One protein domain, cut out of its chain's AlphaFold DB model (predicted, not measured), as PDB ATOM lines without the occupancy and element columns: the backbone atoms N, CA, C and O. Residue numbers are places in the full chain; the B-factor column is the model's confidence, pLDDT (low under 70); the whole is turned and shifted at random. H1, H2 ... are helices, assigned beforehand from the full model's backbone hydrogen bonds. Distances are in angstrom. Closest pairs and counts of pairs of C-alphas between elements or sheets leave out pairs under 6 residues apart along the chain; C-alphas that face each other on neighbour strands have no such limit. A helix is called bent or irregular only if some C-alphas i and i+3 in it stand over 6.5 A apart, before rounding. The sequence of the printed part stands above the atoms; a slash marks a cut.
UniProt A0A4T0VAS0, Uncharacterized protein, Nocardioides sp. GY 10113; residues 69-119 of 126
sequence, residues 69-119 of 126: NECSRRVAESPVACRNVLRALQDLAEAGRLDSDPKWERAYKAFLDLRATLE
ATOM      1  N   ASN A  69     -42.184 -21.845  -4.780       91.94
ATOM      2  CA  ASN A  69     -42.086 -22.877  -5.811       91.94
ATOM      3  C   ASN A  69     -40.622 -23.231  -6.059       91.94
ATOM      4  O   ASN A  69     -40.269 -24.411  -6.075       91.94
ATOM      5  N   GLU A  70     -39.758 -22.221  -6.149       92.44
ATOM      6  CA  GLU A  70     -38.319 -22.431  -6.284       92.44
ATOM      7  C   GLU A  70     -37.736 -23.169  -5.072       92.44
ATOM      8  O   GLU A  70     -36.957 -24.112  -5.228       92.44
ATOM      9  N   CYS A  71     -38.161 -22.814  -3.856       90.75
ATOM     10  CA  CYS A  71     -37.773 -23.558  -2.657       90.75
ATOM     11  C   CYS A  71     -38.203 -25.028  -2.727       90.75
ATOM     12  O   CYS A  71     -37.393 -25.908  -2.437       90.75
ATOM     13  N   SER A  72     -39.446 -25.306  -3.133       90.69
ATOM     14  CA  SER A  72     -39.958 -26.677  -3.244       90.69
ATOM     15  C   SER A  72     -39.171 -27.513  -4.260       90.69
ATOM     16  O   SER A  72     -38.784 -28.642  -3.957       90.69
ATOM     17  N   ARG A  73     -38.831 -26.927  -5.416       94.06
ATOM     18  CA  ARG A  73     -38.004 -27.557  -6.452       94.06
ATOM     19  C   ARG A  73     -36.609 -27.894  -5.933       94.06
ATOM     20  O   ARG A  73     -36.178 -29.039  -6.034       94.06
ATOM     21  N   ARG A  74     -35.934 -26.934  -5.294       94.25
ATOM     22  CA  ARG A  74     -34.596 -27.143  -4.714       94.25
ATOM     23  C   ARG A  74     -34.583 -28.205  -3.618       94.25
ATOM     24  O   ARG A  74     -33.598 -28.929  -3.484       94.25
ATOM     25  N   VAL A  75     -35.651 -28.289  -2.823       95.19
ATOM     26  CA  VAL A  75     -35.804 -29.359  -1.830       95.19
ATOM     27  C   VAL A  75     -35.927 -30.704  -2.540       95.19
ATOM     28  O   VAL A  75     -35.155 -31.600  -2.221       95.19
ATOM     29  N   ALA A  76     -36.820 -30.826  -3.527       92.56
ATOM     30  CA  ALA A  76     -37.044 -32.068  -4.270       92.56
ATOM     31  C   ALA A  76     -35.789 -32.573  -5.008       92.56
ATOM     32  O   ALA A  76     -35.550 -33.778  -5.070       92.56
ATOM     33  N   GLU A  77     -34.961 -31.660  -5.520       95.69
ATOM     34  CA  GLU A  77     -33.694 -31.968  -6.199       95.69
ATOM     35  C   GLU A  77     -32.566 -32.384  -5.228       95.69
ATOM     36  O   GLU A  77     -31.541 -32.911  -5.660       95.69
ATOM     37  N   SER A  78     -32.729 -32.180  -3.913       96.62
ATOM     38  CA  SER A  78     -31.706 -32.465  -2.903       96.62
ATOM     39  C   SER A  78     -32.143 -33.567  -1.928       96.62
ATOM     40  O   SER A  78     -32.928 -33.315  -1.009       96.62
ATOM     41  N   PRO A  79     -31.558 -34.781  -2.007       95.00
ATOM     42  CA  PRO A  79     -31.879 -35.872  -1.083       95.00
ATOM     43  C   PRO A  79     -31.678 -35.507   0.395       95.00
ATOM     44  O   PRO A  79     -32.430 -35.942   1.268       95.00
ATOM     45  N   VAL A  80     -30.670 -34.678   0.689       97.06
ATOM     46  CA  VAL A  80     -30.386 -34.210   2.053       97.06
ATOM     47  C   VAL A  80     -31.482 -33.266   2.544       97.06
ATOM     48  O   VAL A  80     -31.931 -33.410   3.682       97.06
ATOM     49  N   ALA A  81     -31.939 -32.335   1.703       95.19
ATOM     50  CA  ALA A  81     -33.018 -31.418   2.062       95.19
ATOM     51  C   ALA A  81     -34.335 -32.173   2.284       95.19
ATOM     52  O   ALA A  81     -34.975 -31.972   3.316       95.19
ATOM     53  N   CYS A  82     -34.685 -33.104   1.391       93.44
ATOM     54  CA  CYS A  82     -35.843 -33.986   1.553       93.44
ATOM     55  C   CYS A  82     -35.809 -34.737   2.888       93.44
ATOM     56  O   CYS A  82     -36.780 -34.703   3.642       93.44
ATOM     57  N   ARG A  83     -34.675 -35.364   3.233       95.00
ATOM     58  CA  ARG A  83     -34.522 -36.071   4.514       95.00
ATOM     59  C   ARG A  83     -34.725 -35.144   5.713       95.00
ATOM     60  O   ARG A  83     -35.363 -35.536   6.684       95.00
ATOM     61  N   ASN A  84     -34.193 -33.925   5.657       95.94
ATOM     62  CA  ASN A  84     -34.342 -32.957   6.742       95.94
ATOM     63  C   ASN A  84     -35.803 -32.509   6.912       95.94
ATOM     64  O   ASN A  84     -36.268 -32.398   8.043       95.94
ATOM     65  N   VAL A  85     -36.537 -32.308   5.811       92.56
ATOM     66  CA  VAL A  85     -37.975 -31.996   5.848       92.56
ATOM     67  C   VAL A  85     -38.771 -33.150   6.454       92.56
ATOM     68  O   VAL A  85     -39.588 -32.919   7.340       92.56
ATOM     69  N   LEU A  86     -38.500 -34.391   6.039       91.19
ATOM     70  CA  LEU A  86     -39.163 -35.573   6.602       91.19
ATOM     71  C   LEU A  86     -38.913 -35.706   8.107       91.19
ATOM     72  O   LEU A  86     -39.846 -35.978   8.855       91.19
ATOM     73  N   ARG A  87     -37.680 -35.450   8.561       94.62
ATOM     74  CA  ARG A  87     -37.347 -35.451   9.989       94.62
ATOM     75  C   ARG A  87     -38.120 -34.378  10.759       94.62
ATOM     76  O   ARG A  87     -38.692 -34.676  11.793       94.62
ATOM     77  N   ALA A  88     -38.207 -33.161  10.223       92.19
ATOM     78  CA  ALA A  88     -38.973 -32.090  10.859       92.19
ATOM     79  C   ALA A  88     -40.477 -32.414  10.944       92.19
ATOM     80  O   ALA A  88     -41.123 -32.103  11.942       92.19
ATOM     81  N   LEU A  89     -41.039 -33.058   9.915       90.06
ATOM     82  CA  LEU A  89     -42.424 -33.538   9.944       90.06
ATOM     83  C   LEU A  89     -42.621 -34.647  10.983       90.06
ATOM     84  O   LEU A  89     -43.639 -34.643  11.674       90.06
ATOM     85  N   GLN A  90     -41.654 -35.557  11.125       90.31
ATOM     86  CA  GLN A  90     -41.670 -36.585  12.164       90.31
ATOM     87  C   GLN A  90     -41.652 -35.958  13.564       90.31
ATOM     88  O   GLN A  90     -42.523 -36.278  14.367       90.31
ATOM     89  N   ASP A  91     -40.751 -35.009  13.827       93.69
ATOM     90  CA  ASP A  91     -40.666 -34.317  15.119       93.69
ATOM     91  C   ASP A  91     -41.992 -33.596  15.463       93.69
ATOM     92  O   ASP A  91     -42.444 -33.586  16.608       93.69
ATOM     93  N   LEU A  92     -42.662 -33.011  14.460       90.50
ATOM     94  CA  LEU A  92     -43.978 -32.379  14.628       90.50
ATOM     95  C   LEU A  92     -45.098 -33.389  14.910       90.50
ATOM     96  O   LEU A  92     -46.017 -33.073  15.673       90.50
ATOM     97  N   ALA A  93     -45.042 -34.565  14.288       88.62
ATOM     98  CA  ALA A  93     -45.995 -35.643  14.521       88.62
ATOM     99  C   ALA A  93     -45.818 -36.244  15.923       88.62
ATOM    100  O   ALA A  93     -46.801 -36.409  16.638       88.62
ATOM    101  N   GLU A  94     -44.576 -36.489  16.349       90.75
ATOM    102  CA  GLU A  94     -44.250 -36.976  17.698       90.75
ATOM    103  C   GLU A  94     -44.689 -35.984  18.782       90.75
ATOM    104  O   GLU A  94     -45.167 -36.382  19.842       90.75
ATOM    105  N   ALA A  95     -44.611 -34.684  18.495       91.62
ATOM    106  CA  ALA A  95     -45.118 -33.639  19.378       91.62
ATOM    107  C   ALA A  95     -46.657 -33.494  19.372       91.62
ATOM    108  O   ALA A  95     -47.173 -32.629  20.079       91.62
ATOM    109  N   GLY A  96     -47.392 -34.263  18.557       87.44
ATOM    110  CA  GLY A  96     -48.851 -34.152  18.410       87.44
ATOM    111  C   GLY A  96     -49.307 -32.804  17.845       87.44
ATOM    112  O   GLY A  96     -50.398 -32.332  18.152       87.44
ATOM    113  N   ARG A  97     -48.437 -32.120  17.090       88.81
ATOM    114  CA  ARG A  97     -48.688 -30.775  16.539       88.81
ATOM    115  C   ARG A  97     -49.080 -30.802  15.072       88.81
ATOM    116  O   ARG A  97     -49.595 -29.807  14.578       88.81
ATOM    117  N   LEU A  98     -48.773 -31.888  14.370       85.50
ATOM    118  CA  LEU A  98     -48.992 -31.991  12.930       85.50
ATOM    119  C   LEU A  98     -50.482 -32.116  12.571       85.50
ATOM    120  O   LEU A  98     -50.903 -31.598  11.543       85.50
ATOM    121  N   ASP A  99     -51.263 -32.778  13.420       84.19
ATOM    122  CA  ASP A  99     -52.700 -33.021  13.274       84.19
ATOM    123  C   ASP A  99     -53.568 -32.014  14.048       84.19
ATOM    124  O   ASP A  99     -54.695 -31.734  13.644       84.19
ATOM    125  N   SER A 100     -53.047 -31.445  15.138       85.56
ATOM    126  CA  SER A 100     -53.793 -30.523  16.006       85.56
ATOM    127  C   SER A 100     -53.712 -29.044  15.604       85.56
ATOM    128  O   SER A 100     -54.622 -28.278  15.923       85.56
ATOM    129  N   ASP A 101     -52.646 -28.612  14.920       89.88
ATOM    130  CA  ASP A 101     -52.444 -27.209  14.538       89.88
ATOM    131  C   ASP A 101     -52.991 -26.951  13.114       89.88
ATOM    132  O   ASP A 101     -52.449 -27.497  12.144       89.88
ATOM    133  N   PRO A 102     -54.014 -26.084  12.937       90.50
ATOM    134  CA  PRO A 102     -54.637 -25.819  11.636       90.50
ATOM    135  C   PRO A 102     -53.660 -25.369  10.548       90.50
ATOM    136  O   PRO A 102     -53.907 -25.581   9.360       90.50
ATOM    137  N   LYS A 103     -52.521 -24.772  10.921       91.19
ATOM    138  CA  LYS A 103     -51.514 -24.342   9.941       91.19
ATOM    139  C   LYS A 103     -50.904 -25.516   9.166       91.19
ATOM    140  O   LYS A 103     -50.428 -25.324   8.050       91.19
ATOM    141  N   TRP A 104     -50.907 -26.714   9.753       90.31
ATOM    142  CA  TRP A 104     -50.310 -27.913   9.172       90.31
ATOM    143  C   TRP A 104     -51.308 -28.788   8.418       90.31
ATOM    144  O   TRP A 104     -50.884 -29.729   7.755       90.31
ATOM    145  N   GLU A 105     -52.603 -28.462   8.427       88.88
ATOM    146  CA  GLU A 105     -53.657 -29.305   7.851       88.88
ATOM    147  C   GLU A 105     -53.368 -29.708   6.392       88.88
ATOM    148  O   GLU A 105     -53.507 -30.871   6.009       88.88
ATOM    149  N   ARG A 106     -52.904 -28.756   5.568       88.19
ATOM    150  CA  ARG A 106     -52.554 -29.018   4.161       88.19
ATOM    151  C   ARG A 106     -51.358 -29.957   4.022       88.19
ATOM    152  O   ARG A 106     -51.382 -30.847   3.177       88.19
ATOM    153  N   ALA A 107     -50.327 -29.762   4.842       87.88
ATOM    154  CA  ALA A 107     -49.139 -30.610   4.836       87.88
ATOM    155  C   ALA A 107     -49.473 -32.026   5.327       87.88
ATOM    156  O   ALA A 107     -49.016 -33.005   4.743       87.88
ATOM    157  N   TYR A 108     -50.325 -32.132   6.348       88.56
ATOM    158  CA  TYR A 108     -50.798 -33.403   6.880       88.56
ATOM    159  C   TYR A 108     -51.613 -34.191   5.845       88.56
ATOM    160  O   TYR A 108     -51.334 -35.366   5.619       88.56
ATOM    161  N   LYS A 109     -52.550 -33.540   5.139       89.06
ATOM    162  CA  LYS A 109     -53.295 -34.160   4.026       89.06
ATOM    163  C   LYS A 109     -52.362 -34.683   2.930       89.06
ATOM    164  O   LYS A 109     -52.445 -35.853   2.574       89.06
ATOM    165  N   ALA A 110     -51.416 -33.860   2.472       88.50
ATOM    166  CA  ALA A 110     -50.445 -34.271   1.455       88.50
ATOM    167  C   ALA A 110     -49.567 -35.454   1.911       88.50
ATOM    168  O   ALA A 110     -49.241 -36.334   1.116       88.50
ATOM    169  N   PHE A 111     -49.204 -35.508   3.196       86.38
ATOM    170  CA  PHE A 111     -48.483 -36.643   3.771       86.38
ATOM    171  C   PHE A 111     -49.320 -37.932   3.761       86.38
ATOM    172  O   PHE A 111     -48.797 -38.992   3.416       86.38
ATOM    173  N   LEU A 112     -50.611 -37.857   4.102       86.94
ATOM    174  CA  LEU A 112     -51.511 -39.013   4.046       86.94
ATOM    175  C   LEU A 112     -51.667 -39.547   2.616       86.94
ATOM    176  O   LEU A 112     -51.612 -40.763   2.424       86.94
ATOM    177  N   ASP A 113     -51.786 -38.661   1.627       88.94
ATOM    178  CA  ASP A 113     -51.866 -39.029   0.207       88.94
ATOM    179  C   ASP A 113     -50.573 -39.707  -0.276       88.94
ATOM    180  O   ASP A 113     -50.605 -40.737  -0.961       88.94
ATOM    181  N   LEU A 114     -49.415 -39.172   0.130       86.19
ATOM    182  CA  LEU A 114     -48.117 -39.783  -0.156       86.19
ATOM    183  C   LEU A 114     -48.019 -41.178   0.468       86.19
ATOM    184  O   LEU A 114     -47.640 -42.129  -0.213       86.19
ATOM    185  N   ARG A 115     -48.397 -41.325   1.743       86.50
ATOM    186  CA  ARG A 115     -48.393 -42.622   2.431       86.50
ATOM    187  C   ARG A 115     -49.295 -43.629   1.720       86.50
ATOM    188  O   ARG A 115     -48.851 -44.740   1.457       86.50
ATOM    189  N   ALA A 116     -50.511 -43.231   1.348       87.12
ATOM    190  CA  ALA A 116     -51.448 -44.085   0.618       87.12
ATOM    191  C   ALA A 116     -50.919 -44.521  -0.760       87.12
ATOM    192  O   ALA A 116     -51.278 -45.588  -1.248       87.12
ATOM    193  N   THR A 117     -50.059 -43.709  -1.380       88.31
ATOM    194  CA  THR A 117     -49.397 -44.040  -2.650       88.31
ATOM    195  C   THR A 117     -48.256 -45.045  -2.462       88.31
ATOM    196  O   THR A 117     -48.031 -45.895  -3.322       88.31
ATOM    197  N   LEU A 118     -47.520 -44.941  -1.352       86.69
ATOM    198  CA  LEU A 118     -46.379 -45.809  -1.040       86.69
ATOM    199  C   LEU A 118     -46.798 -47.151  -0.426       86.69
ATOM    200  O   LEU A 118     -46.101 -48.151  -0.603       86.69
ATOM    201  N   GLU A 119     -47.918 -47.187   0.292       84.94
ATOM    202  CA  GLU A 119     -48.465 -48.421   0.842       84.94
ATOM    203  C   GLU A 119     -49.098 -49.262  -0.283       84.94
ATOM    204  O   GLU A 119     -50.003 -48.801  -0.983       84.94
TER     205      GLU A 119
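What this domain is: This is residues 69 to 119 of the 126 residues of an uncharacterized protein of Nocardioides sp. GY 10113 (UniProt A0A4T0VAS0). Two long helices, H2 and H3, and one short one, H1, make an open frame with few contacts: H1 and H2 meet at their ends in a corner like an L, and beyond the other end of H2 the chain turns through residues 95 to 101 into H3, which slants away beside H2 without touching it. The last residues, 112 to 119, stick out as a free arm, and 112 to 118 of them belong to H3. The printed part has 51 residues with three named helices, in the order H1, H2, H3, and no named strand; the class is all helix. It is only just compact, close to loose, with a radius of gyration of the C-alphas of 11.7 A, and its C-alphas span 30 by 22 by 19 A.

Where its parts are: Begin with the longest helix by residues, H3, residues 102 to 118. Find C-alpha 102 at (-54.637, -25.819, 11.636); from there H3 runs 25.1 A to C-alpha 118 at (-46.379, -45.809, -1.040). It is irregular: C-alphas 103 and 106 are 7.5 A apart, and its line is a rough one. Next look at H2, residues 79 to 94, which runs 22.5 A from its first to its last C-alpha. Then go back to C-alpha 69 at (-42.086, -22.877, -5.811), where H1, residues 69 to 76, begins; it is 10.6 A long.

How they stand to each other: Start from H3 and look toward H2: the two are near each other, with no pair of C-alphas within 8 A but 7 pairs within 10 A. H1 and H3 are apart. At the other end of H2 you will find that H1 and H2 only just touch, with 3 pairs of C-alphas within 8 A, and they touch only at the corner by their link. The closest C-alphas there are those of Val 75 and Ala 81, 5.2 A apart, and H2 touches H1 with residues 81 to 82 alone. The lines of H1 and H2 are about perpendicular, at 86 degrees. In H1 and H2 every O i to N i+4 pair is within hydrogen-bond range; in H3 11 of 13 are.

The domain as a whole: Look for the two C-alphas farthest apart at Glu 77 and Ser 100, 30.0 A from each other. The C-alphas of Asn 69 and Glu 119, the first and last printed, are 27.2 A apart. The printed part has no cut. The link from H1 to H2, 2 residues, is tight, and the link from H2 to H3, 7 residues, is short. In the B-factor column the mean pLDDT of the printed part is 90.6, and no printed residue is under 70.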